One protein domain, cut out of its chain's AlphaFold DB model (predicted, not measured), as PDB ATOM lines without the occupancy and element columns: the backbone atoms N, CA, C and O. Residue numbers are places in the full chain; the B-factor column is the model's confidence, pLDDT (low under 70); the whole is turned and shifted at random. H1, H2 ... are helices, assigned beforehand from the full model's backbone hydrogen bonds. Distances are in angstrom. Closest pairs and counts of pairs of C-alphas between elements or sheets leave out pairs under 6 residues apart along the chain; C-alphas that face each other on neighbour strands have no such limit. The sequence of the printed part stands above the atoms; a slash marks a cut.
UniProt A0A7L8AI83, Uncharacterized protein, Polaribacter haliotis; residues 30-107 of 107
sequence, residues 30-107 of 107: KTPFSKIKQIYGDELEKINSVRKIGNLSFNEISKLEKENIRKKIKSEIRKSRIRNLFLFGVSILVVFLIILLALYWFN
ATOM      1  N   LYS A  30      -4.178  22.561 -30.882       66.94
ATOM      2  CA  LYS A  30      -3.614  21.305 -31.438       66.94
ATOM      3  C   LYS A  30      -2.692  21.532 -32.644       66.94
ATOM      4  O   LYS A  30      -1.963  20.631 -33.045       66.94
ATOM      5  N   THR A  31      -2.789  22.695 -33.275       72.06
ATOM      6  CA  THR A  31      -1.975  23.111 -34.415       72.06
ATOM      7  C   THR A  31      -1.207  24.366 -34.026       72.06
ATOM      8  O   THR A  31      -1.850  25.323 -33.593       72.06
ATOM      9  N   PRO A  32       0.128  24.389 -34.174       79.06
ATOM     10  CA  PRO A  32       0.920  25.563 -33.840       79.06
ATOM     11  C   PRO A  32       0.508  26.742 -34.723       79.06
ATOM     12  O   PRO A  32       0.276  26.580 -35.925       79.06
ATOM     13  N   PHE A  33       0.427  27.929 -34.122       76.56
ATOM     14  CA  PHE A  33       0.041  29.161 -34.813       76.56
ATOM     15  C   PHE A  33       0.939  29.451 -36.024       76.56
ATOM     16  O   PHE A  33       0.441  29.879 -37.058       76.56
ATOM     17  N   SER A  34       2.234  29.125 -35.939       74.12
ATOM     18  CA  SER A  34       3.191  29.255 -37.046       74.12
ATOM     19  C   SER A  34       2.747  28.515 -38.307       74.12
ATOM     20  O   SER A  34       2.785  29.084 -39.392       74.12
ATOM     21  N   LYS A  35       2.245  27.284 -38.167       74.44
ATOM     22  CA  LYS A  35       1.757  26.480 -39.293       74.44
ATOM     23  C   LYS A  35       0.486  27.067 -39.904       74.44
ATOM     24  O   LYS A  35       0.312  27.023 -41.113       74.44
ATOM     25  N   ILE A  36      -0.393  27.633 -39.076       77.19
ATOM     26  CA  ILE A  36      -1.600  28.323 -39.556       77.19
ATOM     27  C   ILE A  36      -1.209  29.601 -40.307       77.19
ATOM     28  O   ILE A  36      -1.730  29.846 -41.389       77.19
ATOM     29  N   LYS A  37      -0.269  30.383 -39.759       77.94
ATOM     30  CA  LYS A  37       0.255  31.603 -40.382       77.94
ATOM     31  C   LYS A  37       0.915  31.309 -41.727       77.94
ATOM     32  O   LYS A  37       0.685  32.054 -42.667       77.94
ATOM     33  N   GLN A  38       1.695  30.232 -41.810       78.44
ATOM     34  CA  GLN A  38       2.349  29.809 -43.044       78.44
ATOM     35  C   GLN A  38       1.322  29.449 -44.119       78.44
ATOM     36  O   GLN A  38       1.316  30.077 -45.165       78.44
ATOM     37  N   ILE A  39       0.379  28.546 -43.819       77.44
ATOM     38  CA  ILE A  39      -0.670  28.150 -44.776       77.44
ATOM     39  C   ILE A  39      -1.480  29.368 -45.242       77.44
ATOM     40  O   ILE A  39      -1.776  29.502 -46.424       77.44
ATOM     41  N   TYR A  40      -1.820  30.271 -44.319       78.06
ATOM     42  CA  TYR A  40      -2.547  31.490 -44.661       78.06
ATOM     43  C   TYR A  40      -1.721  32.436 -45.541       78.06
ATOM     44  O   TYR A  40      -2.263  33.025 -46.469       78.06
ATOM     45  N   GLY A  41      -0.423  32.578 -45.260       80.69
ATOM     46  CA  GLY A  41       0.510  33.350 -46.077       80.69
ATOM     47  C   GLY A  41       0.624  32.789 -47.491       80.69
ATOM     48  O   GLY A  41       0.429  33.539 -48.441       80.69
ATOM     49  N   ASP A  42       0.824  31.477 -47.619       78.31
ATOM     50  CA  ASP A  42       0.947  30.778 -48.903       78.31
ATOM     51  C   ASP A  42      -0.342  30.909 -49.739       78.31
ATOM     52  O   ASP A  42      -0.308  31.139 -50.949       78.31
ATOM     53  N   GLU A  43      -1.514  30.806 -49.101       74.56
ATOM     54  CA  GLU A  43      -2.799  31.019 -49.774       74.56
ATOM     55  C   GLU A  43      -3.021  32.482 -50.166       74.56
ATOM     56  O   GLU A  43      -3.548  32.744 -51.250       74.56
ATOM     57  N   LEU A  44      -2.604  33.437 -49.330       76.06
ATOM     58  CA  LEU A  44      -2.669  34.862 -49.650       76.06
ATOM     59  C   LEU A  44      -1.749  35.192 -50.829       76.06
ATOM     60  O   LEU A  44      -2.172  35.871 -51.756       76.06
ATOM     61  N   GLU A  45      -0.524  34.669 -50.840       74.00
ATOM     62  CA  GLU A  45       0.414  34.805 -51.957       74.00
ATOM     63  C   GLU A  45      -0.145  34.195 -53.238       74.00
ATOM     64  O   GLU A  45      -0.066  34.811 -54.300       74.00
ATOM     65  N   LYS A  46      -0.795  33.033 -53.145       68.12
ATOM     66  CA  LYS A  46      -1.464  32.409 -54.286       68.12
ATOM     67  C   LYS A  46      -2.599  33.285 -54.818       68.12
ATOM     68  O   LYS A  46      -2.671  33.506 -56.024       68.12
ATOM     69  N   ILE A  47      -3.440  33.846 -53.949       65.44
ATOM     70  CA  ILE A  47      -4.492  34.797 -54.346       65.44
ATOM     71  C   ILE A  47      -3.878  36.052 -54.973       65.44
ATOM     72  O   ILE A  47      -4.363  36.520 -56.000       65.44
ATOM     73  N   ASN A  48      -2.781  36.559 -54.414       60.97
ATOM     74  CA  ASN A  48      -2.080  37.733 -54.923       60.97
ATOM     75  C   ASN A  48      -1.434  37.478 -56.275       60.97
ATOM     76  O   ASN A  48      -1.470  38.356 -57.125       60.97
ATOM     77  N   SER A  49      -0.881  36.288 -56.499       59.84
ATOM     78  CA  SER A  49      -0.320  35.894 -57.791       59.84
ATOM     79  C   SER A  49      -1.404  35.804 -58.870       59.84
ATOM     80  O   SER A  49      -1.190  36.259 -59.989       59.84
ATOM     81  N   VAL A  50      -2.605  35.333 -58.512       57.34
ATOM     82  CA  VAL A  50      -3.768  35.267 -59.410       57.34
ATOM     83  C   VAL A  50      -4.375  36.659 -59.652       57.34
ATOM     84  O   VAL A  50      -4.716  36.982 -60.784       57.34
ATOM     85  N   ARG A  51      -4.452  37.525 -58.629       52.00
ATOM     86  CA  ARG A  51      -4.917  38.923 -58.755       52.00
ATOM     87  C   ARG A  51      -3.884  39.863 -59.383       52.00
ATOM     88  O   ARG A  51      -4.272  40.876 -59.947       52.00
ATOM     89  N   LYS A  52      -2.584  39.552 -59.367       49.78
ATOM     90  CA  LYS A  52      -1.570  40.333 -60.105       49.78
ATOM     91  C   LYS A  52      -1.736  40.222 -61.623       49.78
ATOM     92  O   LYS A  52      -1.297  41.116 -62.333       49.78
ATOM     93  N   ILE A  53      -2.373  39.154 -62.106       52.09
ATOM     94  CA  ILE A  53      -2.673  38.941 -63.531       52.09
ATOM     95  C   ILE A  53      -3.922  39.731 -63.969       52.09
ATOM     96  O   ILE A  53      -4.101  39.989 -65.154       52.09
ATOM     97  N   GLY A  54      -4.759  40.196 -63.035       46.56
ATOM     98  CA  GLY A  54      -5.912  41.036 -63.348       46.56
ATOM     99  C   GLY A  54      -6.158  42.062 -62.254       46.56
ATOM    100  O   GLY A  54      -6.605  41.674 -61.186       46.56
ATOM    101  N   ASN A  55      -5.871  43.337 -62.547       44.75
ATOM    102  CA  ASN A  55      -6.089  44.576 -61.772       44.75
ATOM    103  C   ASN A  55      -7.207  44.554 -60.697       44.75
ATOM    104  O   ASN A  55      -8.194  45.279 -60.802       44.75
ATOM    105  N   LEU A  56      -7.071  43.763 -59.634       48.56
ATOM    106  CA  LEU A  56      -8.087  43.622 -58.593       48.56
ATOM    107  C   LEU A  56      -7.459  43.932 -57.238       48.56
ATOM    108  O   LEU A  56      -6.664  43.170 -56.686       48.56
ATOM    109  N   SER A  57      -7.838  45.102 -56.729       48.56
ATOM    110  CA  SER A  57      -7.481  45.646 -55.422       48.56
ATOM    111  C   SER A  57      -7.690  44.635 -54.283       48.56
ATOM    112  O   SER A  57      -8.661  43.879 -54.246       48.56
ATOM    113  N   PHE A  58      -6.767  44.642 -53.320       52.97
ATOM    114  CA  PHE A  58      -6.752  43.802 -52.115       52.97
ATOM    115  C   PHE A  58      -7.928  44.026 -51.150       52.97
ATOM    116  O   PHE A  58      -8.114  43.227 -50.233       52.97
ATOM    117  N   ASN A  59      -8.706  45.097 -51.318       54.56
ATOM    118  CA  ASN A  59      -9.500  45.633 -50.213       54.56
ATOM    119  C   ASN A  59     -10.767  44.858 -49.838       54.56
ATOM    120  O   ASN A  59     -11.253  45.041 -48.726       54.56
ATOM    121  N   GLU A  60     -11.269  43.941 -50.662       55.84
ATOM    122  CA  GLU A  60     -12.490  43.204 -50.320       55.84
ATOM    123  C   GLU A  60     -12.371  41.726 -50.696       55.84
ATOM    124  O   GLU A  60     -12.817  41.271 -51.746       55.84
ATOM    125  N   ILE A  61     -11.740  40.939 -49.822       59.47
ATOM    126  CA  ILE A  61     -11.999  39.494 -49.789       59.47
ATOM    127  C   ILE A  61     -13.342  39.326 -49.080       59.47
ATOM    128  O   ILE A  61     -13.444  39.563 -47.867       59.47
ATOM    129  N   SER A  62     -14.371  38.944 -49.836       68.31
ATOM    130  CA  SER A  62     -15.728  38.750 -49.322       68.31
ATOM    131  C   SER A  62     -15.731  37.732 -48.175       68.31
ATOM    132  O   SER A  62     -14.936  36.787 -48.149       68.31
ATOM    133  N   LYS A  63     -16.645  37.884 -47.205       71.50
ATOM    134  CA  LYS A  63     -16.791  36.938 -46.077       71.50
ATOM    135  C   LYS A  63     -16.920  35.483 -46.565       71.50
ATOM    136  O   LYS A  63     -16.380  34.581 -45.928       71.50
ATOM    137  N   LEU A  64     -17.551  35.277 -47.723       71.38
ATOM    138  CA  LEU A  64     -17.693  33.971 -48.377       71.38
ATOM    139  C   LEU A  64     -16.359  33.372 -48.847       71.38
ATOM    140  O   LEU A  64     -16.132  32.173 -48.693       71.38
ATOM    141  N   GLU A  65     -15.446  34.187 -49.375       68.38
ATOM    142  CA  GLU A  65     -14.121  33.715 -49.791       68.38
ATOM    143  C   GLU A  65     -13.285  33.290 -48.581       68.38
ATOM    144  O   GLU A  65     -12.670  32.223 -48.603       68.38
ATOM    145  N   LYS A  66     -13.342  34.051 -47.478       74.12
ATOM    146  CA  LYS A  66     -12.662  33.686 -46.220       74.12
ATOM    147  C   LYS A  66     -13.168  32.353 -45.664       74.12
ATOM    148  O   LYS A  66     -12.375  31.540 -45.187       74.12
ATOM    149  N   GLU A  67     -14.473  32.103 -45.739       78.31
ATOM    150  CA  GLU A  67     -15.060  30.823 -45.331       78.31
ATOM    151  C   GLU A  67     -14.603  29.659 -46.218       78.31
ATOM    152  O   GLU A  67     -14.261  28.588 -45.708       78.31
ATOM    153  N   ASN A  68     -14.561  29.863 -47.535       76.81
ATOM    154  CA  ASN A  68     -14.127  28.843 -48.487       76.81
ATOM    155  C   ASN A  68     -12.654  28.475 -48.300       76.81
ATOM    156  O   ASN A  68     -12.309  27.291 -48.288       76.81
ATOM    157  N   ILE A  69     -11.807  29.474 -48.068       76.12
ATOM    158  CA  ILE A  69     -10.397  29.294 -47.719       76.12
ATOM    159  C   ILE A  69     -10.280  28.485 -46.419       76.12
ATOM    160  O   ILE A  69      -9.657  27.425 -46.380       76.12
ATOM    161  N   ARG A  70     -11.006  28.881 -45.367       77.38
ATOM    162  CA  ARG A  70     -11.009  28.159 -44.086       77.38
ATOM    163  C   ARG A  70     -11.442  26.694 -44.229       77.38
ATOM    164  O   ARG A  70     -10.879  25.818 -43.567       77.38
ATOM    165  N   LYS A  71     -12.433  26.411 -45.081       80.69
ATOM    166  CA  LYS A  71     -12.883  25.043 -45.388       80.69
ATOM    167  C   LYS A  71     -11.802  24.249 -46.126       80.69
ATOM    168  O   LYS A  71     -11.554  23.102 -45.743       80.69
ATOM    169  N   LYS A  72     -11.122  24.850 -47.109       77.44
ATOM    170  CA  LYS A  72      -9.997  24.222 -47.823       77.44
ATOM    171  C   LYS A  72      -8.860  23.857 -46.873       77.44
ATOM    172  O   LYS A  72      -8.537  22.671 -46.788       77.44
ATOM    173  N   ILE A  73      -8.389  24.797 -46.051       76.00
ATOM    174  CA  ILE A  73      -7.344  24.556 -45.037       76.00
ATOM    175  C   ILE A  73      -7.730  23.386 -44.121       76.00
ATOM    176  O   ILE A  73      -6.948  22.463 -43.879       76.00
ATOM    177  N   LYS A  74      -8.970  23.385 -43.612       77.06
ATOM    178  CA  LYS A  74      -9.456  22.322 -42.723       77.06
ATOM    179  C   LYS A  74      -9.452  20.956 -43.416       77.06
ATOM    180  O   LYS A  74      -9.137  19.950 -42.776       77.06
ATOM    181  N   SER A  75      -9.784  20.913 -44.707       78.88
ATOM    182  CA  SER A  75      -9.770  19.678 -45.493       78.88
ATOM    183  C   SER A  75      -8.348  19.151 -45.725       78.88
ATOM    184  O   SER A  75      -8.108  17.956 -45.544       78.88
ATOM    185  N   GLU A  76      -7.382  20.024 -46.013       75.44
ATOM    186  CA  GLU A  76      -5.987  19.632 -46.248       75.44
ATOM    187  C   GLU A  76      -5.293  19.146 -44.973       75.44
ATOM    188  O   GLU A  76      -4.601  18.122 -44.969       75.44
ATOM    189  N   ILE A  77      -5.559  19.798 -43.840       76.69
ATOM    190  CA  ILE A  77      -5.076  19.338 -42.533       76.69
ATOM    191  C   ILE A  77      -5.649  17.953 -42.196       76.69
ATOM    192  O   ILE A  77      -4.960  17.118 -41.609       76.69
ATOM    193  N   ARG A  78      -6.901  17.666 -42.573       77.56
ATOM    194  CA  ARG A  78      -7.498  16.341 -42.351       77.56
ATOM    195  C   ARG A  78      -6.869  15.279 -43.257       77.56
ATOM    196  O   ARG A  78      -6.523  14.208 -42.763       77.56
ATOM    197  N   LYS A  79      -6.672  15.582 -44.544       78.25
ATOM    198  CA  LYS A  79      -6.039  14.667 -45.511       78.25
ATOM    199  C   LYS A  79      -4.595  14.339 -45.130       78.25
ATOM    200  O   LYS A  79      -4.217  13.172 -45.139       78.25
ATOM    201  N   SER A  80      -3.812  15.337 -44.722       75.12
ATOM    202  CA  SER A  80      -2.421  15.132 -44.288       75.12
ATOM    203  C   SER A  80      -2.310  14.247 -43.043       75.12
ATOM    204  O   SER A  80      -1.434  13.391 -42.982       75.12
ATOM    205  N   ARG A  81      -3.233  14.371 -42.079       77.44
ATOM    206  CA  ARG A  81      -3.280  13.467 -40.916       77.44
ATOM    207  C   ARG A  81      -3.555  12.019 -41.306       77.44
ATOM    208  O   ARG A  81      -2.885  11.130 -40.795       77.44
ATOM    209  N   ILE A  82      -4.510  11.791 -42.208       80.25
ATOM    210  CA  ILE A  82      -4.848  10.440 -42.683       80.25
ATOM    211  C   ILE A  82      -3.667   9.839 -43.451       80.25
ATOM    212  O   ILE A  82      -3.288   8.701 -43.193       80.25
ATOM    213  N   ARG A  83      -3.029  10.622 -44.329       82.00
ATOM    214  CA  ARG A  83      -1.839  10.188 -45.072       82.00
ATOM    215  C   ARG A  83      -0.683   9.825 -44.141       82.00
ATOM    216  O   ARG A  83      -0.051   8.796 -44.345       82.00
ATOM    217  N   ASN A  84      -0.429  10.630 -43.111       83.31
ATOM    218  CA  ASN A  84       0.627  10.337 -42.145       83.31
ATOM    219  C   ASN A  84       0.329   9.072 -41.332       83.31
ATOM    220  O   ASN A  84       1.235   8.275 -41.127       83.31
ATOM    221  N   LEU A  85      -0.922   8.860 -40.910       84.75
ATOM    222  CA  LEU A  85      -1.326   7.627 -40.223       84.75
ATOM    223  C   LEU A  85      -1.140   6.395 -41.113       84.75
ATOM    224  O   LEU A  85      -0.627   5.382 -40.650       84.75
ATOM    225  N   PHE A  86      -1.507   6.502 -42.391       89.75
ATOM    226  CA  PHE A  86      -1.321   5.425 -43.358       89.75
ATOM    227  C   PHE A  86       0.161   5.084 -43.553       89.75
ATOM    228  O   PHE A  86       0.546   3.927 -43.422       89.75
ATOM    229  N   LEU A  87       1.010   6.092 -43.790       87.69
ATOM    230  CA  LEU A  87       2.457   5.893 -43.941       87.69
ATOM    231  C   LEU A  87       3.089   5.276 -42.690       87.69
ATOM    232  O   LEU A  87       3.931   4.388 -42.801       87.69
ATOM    233  N   PHE A  88       2.655   5.707 -41.504       90.88
ATOM    234  CA  PHE A  88       3.135   5.145 -40.246       90.88
ATOM    235  C   PHE A  88       2.742   3.668 -40.107       90.88
ATOM    236  O   PHE A  88       3.595   2.836 -39.805       90.88
ATOM    237  N   GLY A  89       1.488   3.323 -40.418       90.88
ATOM    238  CA  GLY A  89       1.013   1.938 -40.422       90.88
ATOM    239  C   GLY A  89       1.787   1.043 -41.393       90.88
ATOM    240  O   GLY A  89       2.227  -0.036 -41.009       90.88
ATOM    241  N   VAL A  90       2.030   1.519 -42.619       91.94
ATOM    242  CA  VAL A  90       2.835   0.790 -43.613       91.94
ATOM    243  C   VAL A  90       4.267   0.583 -43.117       91.94
ATOM    244  O   VAL A  90       4.797  -0.516 -43.249       91.94
ATOM    245  N   SER A  91       4.884   1.595 -42.497       91.44
ATOM    246  CA  SER A  91       6.255   1.470 -41.982       91.44
ATOM    247  C   SER A  91       6.389   0.375 -40.919       91.44
ATOM    248  O   SER A  91       7.341  -0.402 -40.957       91.44
ATOM    249  N   ILE A  92       5.402   0.251 -40.026       93.00
ATOM    250  CA  ILE A  92       5.377  -0.791 -38.991       93.00
ATOM    251  C   ILE A  92       5.257  -2.172 -39.637       93.00
ATOM    252  O   ILE A  92       5.968  -3.095 -39.250       93.00
ATOM    253  N   LEU A  93       4.395  -2.304 -40.647       93.50
ATOM    254  CA  LEU A  93       4.193  -3.547 -41.391       93.50
ATOM    255  C   LEU A  93       5.482  -4.019 -42.078       93.50
ATOM    256  O   LEU A  93       5.822  -5.197 -42.008       93.50
ATOM    257  N   VAL A  94       6.225  -3.092 -42.690       94.31
ATOM    258  CA  VAL A  94       7.517  -3.382 -43.328       94.31
ATOM    259  C   VAL A  94       8.547  -3.844 -42.299       94.31
ATOM    260  O   VAL A  94       9.206  -4.858 -42.513       94.31
ATOM    261  N   VAL A  95       8.664  -3.152 -41.162       94.44
ATOM    262  CA  VAL A  95       9.578  -3.559 -40.080       94.44
ATOM    263  C   VAL A  95       9.215  -4.947 -39.552       94.44
ATOM    264  O   VAL A  95      10.095  -5.780 -39.357       94.44
ATOM    265  N   PHE A  96       7.923  -5.227 -39.374       95.00
ATOM    266  CA  PHE A  96       7.448  -6.529 -38.913       95.00
ATOM    267  C   PHE A  96       7.787  -7.655 -39.900       95.00
ATOM    268  O   PHE A  96       8.272  -8.708 -39.493       95.00
ATOM    269  N   LEU A  97       7.608  -7.411 -41.203       94.00
ATOM    270  CA  LEU A  97       8.009  -8.339 -42.263       94.00
ATOM    271  C   LEU A  97       9.512  -8.627 -42.238       94.00
ATOM    272  O   LEU A  97       9.899  -9.787 -42.329       94.00
ATOM    273  N   ILE A  98      10.350  -7.601 -42.068       94.88
ATOM    274  CA  ILE A  98      11.809  -7.762 -41.982       94.88
ATOM    275  C   ILE A  98      12.189  -8.643 -40.786       94.88
ATOM    276  O   ILE A  98      13.033  -9.524 -40.923       94.88
ATOM    277  N   ILE A  99      11.548  -8.443 -39.630       94.75
ATOM    278  CA  ILE A  99      11.798  -9.246 -38.424       94.75
ATOM    279  C   ILE A  99      11.420 -10.714 -38.656       94.75
ATOM    280  O   ILE A  99      12.199 -11.600 -38.312       94.75
ATOM    281  N   LEU A 100      10.261 -10.985 -39.264       93.88
ATOM    282  CA  LEU A 100       9.847 -12.353 -39.591       93.88
ATOM    283  C   LEU A 100      10.816 -13.033 -40.563       93.88
ATOM    284  O   LEU A 100      11.151 -14.200 -40.381       93.88
ATOM    285  N   LEU A 101      11.291 -12.298 -41.569       93.69
ATOM    286  CA  LEU A 101      12.244 -12.806 -42.556       93.69
ATOM    287  C   LEU A 101      13.606 -13.106 -41.916       93.69
ATOM    288  O   LEU A 101      14.210 -14.132 -42.212       93.69
ATOM    289  N   ALA A 102      14.057 -12.248 -40.999       93.12
ATOM    290  CA  ALA A 102      15.278 -12.468 -40.232       93.12
ATOM    291  C   ALA A 102      15.168 -13.698 -39.319       93.12
ATOM    292  O   ALA A 102      16.106 -14.486 -39.262       93.12
ATOM    293  N   LEU A 103      14.023 -13.891 -38.651       93.00
ATOM    294  CA  LEU A 103      13.768 -15.075 -37.825       93.00
ATOM    295  C   LEU A 103      13.723 -16.358 -38.657       93.00
ATOM    296  O   LEU A 103      14.305 -17.349 -38.242       93.00
ATOM    297  N   TYR A 104      13.084 -16.333 -39.830       93.44
ATOM    298  CA  TYR A 104      13.066 -17.474 -40.748       93.44
ATOM    299  C   TYR A 104      14.457 -17.813 -41.294       93.44
ATOM    300  O   TYR A 104      14.770 -18.972 -41.511       93.44
ATOM    301  N   TRP A 105      15.301 -16.809 -41.538       91.75
ATOM    302  CA  TRP A 105      16.649 -17.046 -42.051       91.75
ATOM    303  C   TRP A 105      17.609 -17.586 -40.981       91.75
ATOM    304  O   TRP A 105      18.518 -18.345 -41.303       91.75
ATOM    305  N   PHE A 106      17.423 -17.191 -39.718       85.00
ATOM    306  CA  PHE A 106      18.255 -17.644 -38.597       85.00
ATOM    307  C   PHE A 106      17.820 -18.982 -37.985       85.00
ATOM    308  O   PHE A 106      18.577 -19.538 -37.188       85.00
ATOM    309  N   ASN A 107      16.618 -19.465 -38.311       73.38
ATOM    310  CA  ASN A 107      16.035 -20.695 -37.781       73.38
ATOM    311  C   ASN A 107      15.879 -21.755 -38.870       73.38
ATOM    312  O   ASN A 107      16.524 -22.815 -38.752       73.38
TER     313      ASN A 107
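This is residues 30 to 107 of the 107 residues of an uncharacterized protein of Polaribacter haliotis (UniProt A0A7L8AI83). One long, nearly straight helix, H2, makes the longest axis. The shorter H1 slants over its first part, coming close near Ile 39 and Ile 73, and forms an open triangle with H2 and the link of residues 53 to 62, while residues 78 to 107 stick out as a long arm. The printed part has 78 residues with two named helices, H1 then H2, and no named strand; the class is all helix. It is extended, with a radius of gyration of the C-alphas of 21.8 A and spans of 73 by 27 by 20 A.

H2, residues 63 to 106, is 65.3 A long, from C-alpha 63 at (-16.791, 36.938, -46.077) to C-alpha 106 at (18.255, -17.644, -38.597). H1, residues 33 to 52, is 27.7 A long and begins at C-alpha 33 at (0.041, 29.161, -34.813).

H2 and H1 are close but not clearly touching; their closest C-alphas, of Ile 73 and Ile 39, are 7.6 A apart. They run opposite ways at a steep tilt of 58 degrees. In H1 and H2 every O i to N i+4 pair is within hydrogen-bond range.

The two C-alphas farthest apart, of Asn 55 and Asn 107, are 73.0 A apart. The printed part has no cut, and the link is short. Residue 30, residues 46 to 62 and residue 65 have pLDDT under 70.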